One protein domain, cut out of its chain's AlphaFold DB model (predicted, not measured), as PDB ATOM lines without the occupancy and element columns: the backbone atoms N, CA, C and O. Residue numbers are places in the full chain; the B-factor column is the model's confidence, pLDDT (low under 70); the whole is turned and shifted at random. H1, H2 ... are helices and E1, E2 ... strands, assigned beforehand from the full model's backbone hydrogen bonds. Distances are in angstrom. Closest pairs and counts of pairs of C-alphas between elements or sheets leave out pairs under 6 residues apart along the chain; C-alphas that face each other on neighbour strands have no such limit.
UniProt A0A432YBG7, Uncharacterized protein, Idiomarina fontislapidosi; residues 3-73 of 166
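What this domain is: This is residues 3 to 73 of the 166 residues of an uncharacterized protein of Idiomarina fontislapidosi (UniProt A0A432YBG7). One strongly twisted antiparallel sheet of four strands makes the wall of this domain, with a single short helix, H1, near the edge strand E2, and with a long stretch that bears no named element, residues 3 to 17, at the other end, where its residues 7 to 8 pair with the edge strand E1. Three of the strands, E2, E3 and E4, follow each other as a meander, each the antiparallel neighbour of the one before, while E1 comes first in the chain and lies beside E4. The printed part has 71 residues, with four named strands and one named helix in the order E1, H1, E2, E3, E4, and the sheet's order is E1, E4, E3, E2. The class is mixed, helices and strands, though under half of the residues are in named elements; the whole is compact, with a radius of gyration of the C-alphas of 11.6 A, and spans 31 by 27 by 22 A.

Where its parts are: The inner strands are E3, residues 54 to 60, 19.5 A from first to last C-alpha, and E4, residues 66 to 72, 19.9 A long. The edge strands are E2, residues 46 to 51, 15.9 A, and E1, residues 18 to 22, 11.8 A. E1 begins at C-alpha 18 at (10.545, 84.257, 95.718), and E4 ends at C-alpha 72 at (5.530, 70.219, 95.724). The helix H1, residues 28 to 34, is 10.0 A long and begins at C-alpha 28 at (15.296, 83.561, 112.880).

How they stand to each other: E3 and E4 are a hairpin, antiparallel at 160 degrees between their directions, with N 69 and O 57 2.9 A apart and N 71 and O 55 2.8 A apart, within hydrogen-bond range. E2 and E3 are a hairpin too, at 164 degrees, with N 47 and O 58 2.8 A apart. E1 is the antiparallel neighbour of E4 at 141 degrees, and N 20 and O 66 are 2.8 A apart; the C-alphas of Arg 19 and Trp 67, which face each other, are 4.7 A apart. E1 and E2 are apart. Residues 40 to 41 pair antiparallel with residues 46 to 47 of E2. H1 only grazes the sheet, with its residues 28 to 32. In H1 every O i to N i+4 pair is within hydrogen-bond range.

The domain as a whole: The two C-alphas farthest apart, those of Ile 14 and Arg 33, are 32.1 A apart. The printed part has no cut. The link from H1 to E2, 11 residues, is long; the other links between named elements are tight. The mean pLDDT of the printed part is 72.8, and 26 residues are under 70, among them residues 13 to 16 and 36 to 46.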
ATOM      1  N   LEU A   3       6.241  83.777 107.453       59.47
ATOM      2  CA  LEU A   3       6.605  84.114 106.077       59.47
ATOM      3  C   LEU A   3       5.628  85.113 105.428       59.47
ATOM      4  O   LEU A   3       6.052  85.941 104.641       59.47
ATOM      5  N   LEU A   4       4.343  85.106 105.806       62.50
ATOM      6  CA  LEU A   4       3.330  86.066 105.329       62.50
ATOM      7  C   LEU A   4       3.486  87.471 105.935       62.50
ATOM      8  O   LEU A   4       2.792  88.386 105.514       62.50
ATOM      9  N   MET A   5       4.319  87.637 106.971       77.62
ATOM     10  CA  MET A   5       4.629  88.959 107.545       77.62
ATOM     11  C   MET A   5       5.858  89.590 106.884       77.62
ATOM     12  O   MET A   5       6.230  90.706 107.240       77.62
ATOM     13  N   TRP A   6       6.524  88.852 105.998       88.50
ATOM     14  CA  TRP A   6       7.651  89.324 105.212       88.50
ATOM     15  C   TRP A   6       7.171  89.662 103.809       88.50
ATOM     16  O   TRP A   6       6.210  89.072 103.306       88.50
ATOM     17  N   THR A   7       7.843  90.619 103.193       89.62
ATOM     18  CA  THR A   7       7.599  91.002 101.810       89.62
ATOM     19  C   THR A   7       8.496  90.170 100.919       89.62
ATOM     20  O   THR A   7       9.704  90.079 101.148       89.62
ATOM     21  N   TRP A   8       7.887  89.573  99.906       90.38
ATOM     22  CA  TRP A   8       8.556  88.733  98.932       90.38
ATOM     23  C   TRP A   8       8.350  89.312  97.544       90.38
ATOM     24  O   TRP A   8       7.282  89.858  97.259       90.38
ATOM     25  N   SER A   9       9.339  89.133  96.675       89.69
ATOM     26  CA  SER A   9       9.164  89.409  95.259       89.69
ATOM     27  C   SER A   9       8.075  88.511  94.687       89.69
ATOM     28  O   SER A   9       7.793  87.424  95.209       89.69
ATOM     29  N   GLU A  10       7.537  88.909  93.538       85.12
ATOM     30  CA  GLU A  10       6.736  87.986  92.748       85.12
ATOM     31  C   GLU A  10       7.534  86.700  92.452       85.12
ATOM     32  O   GLU A  10       8.764  86.756  92.286       85.12
ATOM     33  N   PRO A  11       6.867  85.530  92.415       77.25
ATOM     34  CA  PRO A  11       7.528  84.278  92.098       77.25
ATOM     35  C   PRO A  11       8.139  84.353  90.704       77.25
ATOM     36  O   PRO A  11       7.459  84.672  89.727       77.25
ATOM     37  N   ASN A  12       9.416  84.006  90.591       71.00
ATOM     38  CA  ASN A  12      10.078  83.935  89.300       71.00
ATOM     39  C   ASN A  12       9.347  82.926  88.394       71.00
ATOM     40  O   ASN A  12       9.164  81.765  88.760       71.00
ATOM     41  N   ALA A  13       8.964  83.360  87.191       54.81
ATOM     42  CA  ALA A  13       8.160  82.570  86.257       54.81
ATOM     43  C   ALA A  13       8.804  81.232  85.830       54.81
ATOM     44  O   ALA A  13       8.099  80.323  85.400       54.81
ATOM     45  N   ILE A  14      10.128  81.093  85.949       49.84
ATOM     46  CA  ILE A  14      10.889  79.915  85.511       49.84
ATOM     47  C   ILE A  14      10.980  78.856  86.617       49.84
ATOM     48  O   ILE A  14      10.912  77.660  86.341       49.84
ATOM     49  N   ASN A  15      11.176  79.269  87.869       53.19
ATOM     50  CA  ASN A  15      11.519  78.353  88.965       53.19
ATOM     51  C   ASN A  15      10.636  78.508  90.215       53.19
ATOM     52  O   ASN A  15      10.800  77.747  91.166       53.19
ATOM     53  N   GLY A  16       9.702  79.461  90.215       67.31
ATOM     54  CA  GLY A  16       8.781  79.719  91.319       67.31
ATOM     55  C   GLY A  16       9.450  80.221  92.600       67.31
ATOM     56  O   GLY A  16       8.801  80.225  93.644       67.31
ATOM     57  N   MET A  17      10.729  80.608  92.549       74.75
ATOM     58  CA  MET A  17      11.439  81.151  93.704       74.75
ATOM     59  C   MET A  17      10.998  82.584  93.972       74.75
ATOM     60  O   MET A  17      10.795  83.367  93.043       74.75
ATOM     61  N   MET A  18      10.886  82.921  95.250       85.25
ATOM     62  CA  MET A  18      10.545  84.257  95.718       85.25
ATOM     63  C   MET A  18      11.725  84.826  96.497       85.25
ATOM     64  O   MET A  18      12.239  84.181  97.413       85.25
ATOM     65  N   ARG A  19      12.160  86.031  96.131       88.38
ATOM     66  CA  ARG A  19      13.214  86.756  96.838       88.38
ATOM     67  C   ARG A  19      12.633  87.416  98.076       88.38
ATOM     68  O   ARG A  19      11.568  88.018  97.991       88.38
ATOM     69  N   LEU A  20      13.330  87.359  99.199       90.50
ATOM     70  CA  LEU A  20      12.981  88.149 100.372       90.50
ATOM     71  C   LEU A  20      13.330  89.623 100.119       90.50
ATOM     72  O   LEU A  20      14.473  89.947  99.805       90.50
ATOM     73  N   GLU A  21      12.351  90.513 100.241       89.75
ATOM     74  CA  GLU A  21      12.543  91.957 100.043       89.75
ATOM     75  C   GLU A  21      12.586  92.714 101.365       89.75
ATOM     76  O   GLU A  21      13.373  93.648 101.520       89.75
ATOM     77  N   GLN A  22      11.744  92.313 102.319       89.00
ATOM     78  CA  GLN A  22      11.737  92.843 103.677       89.00
ATOM     79  C   GLN A  22      11.330  91.749 104.665       89.00
ATOM     80  O   GLN A  22      10.275  91.136 104.485       89.00
ATOM     81  N   PRO A  23      12.072  91.540 105.761       87.69
ATOM     82  CA  PRO A  23      13.365  92.150 106.109       87.69
ATOM     83  C   PRO A  23      14.491  91.772 105.129       87.69
ATOM     84  O   PRO A  23      14.365  90.810 104.392       87.69
ATOM     85  N   ASP A  24      15.595  92.510 105.144       81.44
ATOM     86  CA  ASP A  24      16.826  92.234 104.384       81.44
ATOM     87  C   ASP A  24      17.462  90.862 104.697       81.44
ATOM     88  O   ASP A  24      18.146  90.278 103.858       81.44
ATOM     89  N   GLN A  25      17.182  90.315 105.882       84.94
ATOM     90  CA  GLN A  25      17.525  88.949 106.280       84.94
ATOM     91  C   GLN A  25      16.406  88.290 107.108       84.94
ATOM     92  O   GLN A  25      15.690  88.986 107.838       84.94
ATOM     93  N   PRO A  26      16.256  86.953 107.065       85.69
ATOM     94  CA  PRO A  26      15.290  86.218 107.861       85.69
ATOM     95  C   PRO A  26      15.397  86.549 109.343       85.69
ATOM     96  O   PRO A  26      16.471  86.554 109.940       85.69
ATOM     97  N   ARG A  27      14.247  86.779 109.974       88.31
ATOM     98  CA  ARG A  27      14.177  86.920 111.431       88.31
ATOM     99  C   ARG A  27      14.067  85.537 112.060       88.31
ATOM    100  O   ARG A  27      12.957  85.063 112.308       88.31
ATOM    101  N   TRP A  28      15.206  84.917 112.335       79.81
ATOM    102  CA  TRP A  28      15.296  83.561 112.880       79.81
ATOM    103  C   TRP A  28      14.455  83.306 114.135       79.81
ATOM    104  O   TRP A  28      13.646  82.377 114.099       79.81
ATOM    105  N   PRO A  29      14.443  84.186 115.160       83.56
ATOM    106  CA  PRO A  29      13.618  83.959 116.353       83.56
ATOM    107  C   PRO A  29      12.108  83.913 116.059       83.56
ATOM    108  O   PRO A  29      11.312  83.386 116.840       83.56
ATOM    109  N   VAL A  30      11.676  84.498 114.935       85.81
ATOM    110  CA  VAL A  30      10.283  84.434 114.477       85.81
ATOM    111  C   VAL A  30       9.993  83.081 113.826       85.81
ATOM    112  O   VAL A  30       8.903  82.543 114.034       85.81
ATOM    113  N   LEU A  31      10.936  82.535 113.051       80.62
ATOM    114  CA  LEU A  31      10.813  81.211 112.442       80.62
ATOM    115  C   LEU A  31      10.816  80.113 113.508       80.62
ATOM    116  O   LEU A  31       9.897  79.300 113.498       80.62
ATOM    117  N   GLU A  32      11.741  80.153 114.471       77.31
ATOM    118  CA  GLU A  32      11.798  79.196 115.588       77.31
ATOM    119  C   GLU A  32      10.481  79.147 116.365       77.31
ATOM    120  O   GLU A  32       9.916  78.084 116.609       77.31
ATOM    121  N   ARG A  33       9.932  80.317 116.713       83.31
ATOM    122  CA  ARG A  33       8.696  80.397 117.498       83.31
ATOM    123  C   ARG A  33       7.478  79.874 116.742       83.31
ATOM    124  O   ARG A  33       6.572  79.321 117.357       83.31
ATOM    125  N   LYS A  34       7.403  80.113 115.428       82.12
ATOM    126  CA  LYS A  34       6.235  79.711 114.623       82.12
ATOM    127  C   LYS A  34       6.343  78.297 114.067       82.12
ATOM    128  O   LYS A  34       5.306  77.692 113.806       82.12
ATOM    129  N   PHE A  35       7.555  77.789 113.890       79.94
ATOM    130  CA  PHE A  35       7.838  76.470 113.339       79.94
ATOM    131  C   PHE A  35       8.854  75.734 114.226       79.94
ATOM    132  O   PHE A  35       9.949  75.418 113.768       79.94
ATOM    133  N   PRO A  36       8.498  75.438 115.491       68.50
ATOM    134  CA  PRO A  36       9.442  74.909 116.482       68.50
ATOM    135  C   PRO A  36       9.977  73.513 116.143       68.50
ATOM    136  O   PRO A  36      11.005  73.099 116.666       68.50
ATOM    137  N   ASN A  37       9.290  72.789 115.258       63.91
ATOM    138  CA  ASN A  37       9.679  71.450 114.817       63.91
ATOM    139  C   ASN A  37      10.501  71.463 113.519       63.91
ATOM    140  O   ASN A  37      10.807  70.400 112.984       63.91
ATOM    141  N   CYS A  38      10.804  72.644 112.976       66.50
ATOM    142  CA  CYS A  38      11.505  72.783 111.709       66.50
ATOM    143  C   CYS A  38      12.980  73.119 111.955       66.50
ATOM    144  O   CYS A  38      13.265  74.026 112.740       66.50
ATOM    145  N   PRO A  39      13.920  72.407 111.307       55.66
ATOM    146  CA  PRO A  39      15.338  72.709 111.413       55.66
ATOM    147  C   PRO A  39      15.619  74.160 111.022       55.66
ATOM    148  O   PRO A  39      15.289  74.601 109.917       55.66
ATOM    149  N   LEU A  40      16.235  74.885 111.947       54.84
ATOM    150  CA  LEU A  40      16.694  76.249 111.768       54.84
ATOM    151  C   LEU A  40      18.179  76.284 112.096       54.84
ATOM    152  O   LEU A  40      18.613  75.766 113.124       54.84
ATOM    153  N   THR A  41      18.948  76.845 111.177       50.97
ATOM    154  CA  THR A  41      20.399  76.911 111.301       50.97
ATOM    155  C   THR A  41      20.879  78.271 110.850       50.97
ATOM    156  O   THR A  41      21.151  78.485 109.670       50.97
ATOM    157  N   ASP A  42      20.979  79.174 111.822       48.91
ATOM    158  CA  ASP A  42      21.394  80.565 111.633       48.91
ATOM    159  C   ASP A  42      22.787  80.652 111.004       48.91
ATOM    160  O   ASP A  42      22.988  81.410 110.054       48.91
ATOM    161  N   ASP A  43      23.710  79.792 111.445       46.31
ATOM    162  CA  ASP A  43      25.075  79.702 110.912       46.31
ATOM    163  C   ASP A  43      25.112  79.223 109.455       46.31
ATOM    164  O   ASP A  43      25.952  79.656 108.666       46.31
ATOM    165  N   LEU A  44      24.183  78.340 109.082       42.06
ATOM    166  CA  LEU A  44      24.097  77.761 107.737       42.06
ATOM    167  C   LEU A  44      23.203  78.570 106.811       42.06
ATOM    168  O   LEU A  44      23.039  78.212 105.646       42.06
ATOM    169  N   LYS A  45      22.613  79.648 107.334       64.31
ATOM    170  CA  LYS A  45      21.718  80.523 106.599       64.31
ATOM    171  C   LYS A  45      20.643  79.734 105.842       64.31
ATOM    172  O   LYS A  45      20.335  80.021 104.685       64.31
ATOM    173  N   LEU A  46      20.086  78.722 106.511       61.69
ATOM    174  CA  LEU A  46      19.150  77.768 105.934       61.69
ATOM    175  C   LEU A  46      18.035  77.424 106.919       61.69
ATOM    176  O   LEU A  46      18.278  77.188 108.105       61.69
ATOM    177  N   TRP A  47      16.819  77.318 106.392       77.44
ATOM    178  CA  TRP A  47      15.656  76.787 107.089       77.44
ATOM    179  C   TRP A  47      14.833  75.885 106.166       77.44
ATOM    180  O   TRP A  47      14.583  76.222 105.006       77.44
ATOM    181  N   VAL A  48      14.415  74.729 106.688       72.00
ATOM    182  CA  VAL A  48      13.629  73.717 105.966       72.00
ATOM    183  C   VAL A  48      12.391  73.386 106.781       72.00
ATOM    184  O   VAL A  48      12.499  73.116 107.974       72.00
ATOM    185  N   CYS A  49      11.214  73.364 106.160       72.06
ATOM    186  CA  CYS A  49       9.986  73.050 106.888       72.06
ATOM    187  C   CYS A  49       8.909  72.458 105.988       72.06
ATOM    188  O   CYS A  49       8.677  72.948 104.884       72.06
ATOM    189  N   GLU A  50       8.205  71.435 106.465       68.81
ATOM    190  CA  GLU A  50       6.997  70.962 105.799       68.81
ATOM    191  C   GLU A  50       5.788  71.780 106.270       68.81
ATOM    192  O   GLU A  50       5.466  71.813 107.457       68.81
ATOM    193  N   ILE A  51       5.107  72.448 105.338       74.44
ATOM    194  CA  ILE A  51       3.894  73.228 105.607       74.44
ATOM    195  C   ILE A  51       2.889  72.917 104.508       74.44
ATOM    196  O   ILE A  51       3.199  73.060 103.324       74.44
ATOM    197  N   GLU A  52       1.682  72.497 104.896       70.75
ATOM    198  CA  GLU A  52       0.590  72.186 103.961       70.75
ATOM    199  C   GLU A  52       1.018  71.202 102.852       70.75
ATOM    200  O   GLU A  52       0.687  71.374 101.680       70.75
ATOM    201  N   GLN A  53       1.778  70.160 103.227       62.25
ATOM    202  CA  GLN A  53       2.283  69.110 102.324       62.25
ATOM    203  C   GLN A  53       3.251  69.620 101.239       62.25
ATOM    204  O   GLN A  53       3.467  68.970 100.210       62.25
ATOM    205  N   LYS A  54       3.849  70.794 101.457       64.88
ATOM    206  CA  LYS A  54       4.956  71.333 100.666       64.88
ATOM    207  C   LYS A  54       6.187  71.442 101.543       64.88
ATOM    208  O   LYS A  54       6.094  71.870 102.691       64.88
ATOM    209  N   ILE A  55       7.338  71.102 100.977       71.75
ATOM    210  CA  ILE A  55       8.620  71.357 101.629       71.75
ATOM    211  C   ILE A  55       9.030  72.771 101.248       71.75
ATOM    212  O   ILE A  55       9.204  73.073 100.068       71.75
ATOM    213  N   TRP A  56       9.162  73.629 102.243       79.62
ATOM    214  CA  TRP A  56       9.670  74.980 102.101       79.62
ATOM    215  C   TRP A  56      11.153  75.006 102.428       79.62
ATOM    216  O   TRP A  56      11.584  74.411 103.415       79.62
ATOM    217  N   LEU A  57      11.908  75.703 101.589       77.44
ATOM    218  CA  LEU A  57      13.340  75.910 101.717       77.44
ATOM    219  C   LEU A  57      13.605  77.412 101.691       77.44
ATOM    220  O   LEU A  57      13.282  78.081 100.709       77.44
ATOM    221  N   LEU A  58      14.196  77.932 102.758       83.88
ATOM    222  CA  LEU A  58      14.665  79.308 102.851       83.88
ATOM    223  C   LEU A  58      16.183  79.294 102.973       83.88
ATOM    224  O   LEU A  58      16.690  78.747 103.946       83.88
ATOM    225  N   HIS A  59      16.889  79.883 102.015       74.56
ATOM    226  CA  HIS A  59      18.352  79.859 101.954       74.56
ATOM    227  C   HIS A  59      18.919  81.191 101.464       74.56
ATOM    228  O   HIS A  59      18.228  81.929 100.754       74.56
ATOM    229  N   GLN A  60      20.167  81.487 101.827       77.69
ATOM    230  CA  GLN A  60      20.917  82.601 101.249       77.69
ATOM    231  C   GLN A  60      21.745  82.122 100.046       77.69
ATOM    232  O   GLN A  60      22.389  81.079 100.126       77.69
ATOM    233  N   SER A  61      21.734  82.873  98.944       62.06
ATOM    234  CA  SER A  61      22.653  82.692  97.814       62.06
ATOM    235  C   SER A  61      23.989  83.410  98.037       62.06
ATOM    236  O   SER A  61      24.124  84.233  98.944       62.06
ATOM    237  N   ASP A  62      24.983  83.111  97.198       51.53
ATOM    238  CA  ASP A  62      26.354  83.640  97.318       51.53
ATOM    239  C   ASP A  62      26.436  85.175  97.231       51.53
ATOM    240  O   ASP A  62      27.340  85.793  97.786       51.53
ATOM    241  N   ASP A  63      25.465  85.805  96.568       70.94
ATOM    242  CA  ASP A  63      25.298  87.262  96.481       70.94
ATOM    243  C   ASP A  63      24.651  87.882  97.737       70.94
ATOM    244  O   ASP A  63      24.359  89.078  97.769       70.94
ATOM    245  N   GLY A  64      24.418  87.083  98.781       69.50
ATOM    246  CA  GLY A  64      23.816  87.516 100.038       69.50
ATOM    247  C   GLY A  64      22.290  87.626  99.998       69.50
ATOM    248  O   GLY A  64      21.682  88.008 101.003       69.50
ATOM    249  N   VAL A  65      21.653  87.282  98.878       79.50
ATOM    250  CA  VAL A  65      20.202  87.391  98.703       79.50
ATOM    251  C   VAL A  65      19.484  86.181  99.294       79.50
ATOM    252  O   VAL A  65      19.946  85.048  99.216       79.50
ATOM    253  N   TRP A  66      18.321  86.417  99.893       85.81
ATOM    254  CA  TRP A  66      17.513  85.380 100.522       85.81
ATOM    255  C   TRP A  66      16.390  84.898  99.613       85.81
ATOM    256  O   TRP A  66      15.608  85.700  99.100       85.81
ATOM    257  N   TRP A  67      16.277  83.582  99.465       80.75
ATOM    258  CA  TRP A  67      15.316  82.941  98.578       80.75
ATOM    259  C   TRP A  67      14.446  81.946  99.324       80.75
ATOM    260  O   TRP A  67      14.945  81.064 100.024       80.75
ATOM    261  N   LEU A  68      13.139  82.056  99.108       86.25
ATOM    262  CA  LEU A  68      12.157  81.067  99.518       86.25
ATOM    263  C   LEU A  68      11.698  80.281  98.296       86.25
ATOM    264  O   LEU A  68      11.229  80.845  97.303       86.25
ATOM    265  N   SER A  69      11.793  78.965  98.390       75.69
ATOM    266  CA  SER A  69      11.238  78.052  97.406       75.69
ATOM    267  C   SER A  69      10.343  77.029  98.092       75.69
ATOM    268  O   SER A  69      10.531  76.667  99.255       75.69
ATOM    269  N   SER A  70       9.320  76.589  97.368       72.00
ATOM    270  CA  SER A  70       8.481  75.478  97.792       72.00
ATOM    271  C   SER A  70       8.622  74.351  96.793       72.00
ATOM    272  O   SER A  70       8.428  74.547  95.591       72.00
ATOM    273  N   LEU A  71       8.889  73.162  97.294       60.72
ATOM    274  CA  LEU A  71       8.845  71.940  96.529       60.72
ATOM    275  C   LEU A  71       7.463  71.322  96.736       60.72
ATOM    276  O   LEU A  71       7.026  71.117  97.874       60.72
ATOM    277  N   ARG A  72       6.750  71.031  95.640       54.16
ATOM    278  CA  ARG A  72       5.530  70.219  95.724       54.16
ATOM    279  C   ARG A  72       5.936  68.836  96.230       54.16
ATOM    280  O   ARG A  72       6.539  68.066  95.486       54.16
ATOM    281  N   GLY A  73       5.601  68.521  97.477       53.47
ATOM    282  CA  GLY A  73       5.543  67.132  97.912       53.47
ATOM    283  C   GLY A  73       4.469  66.413  97.094       53.47
ATOM    284  O   GLY A  73       3.479  67.041  96.715       53.47
TER     285      GLY A  73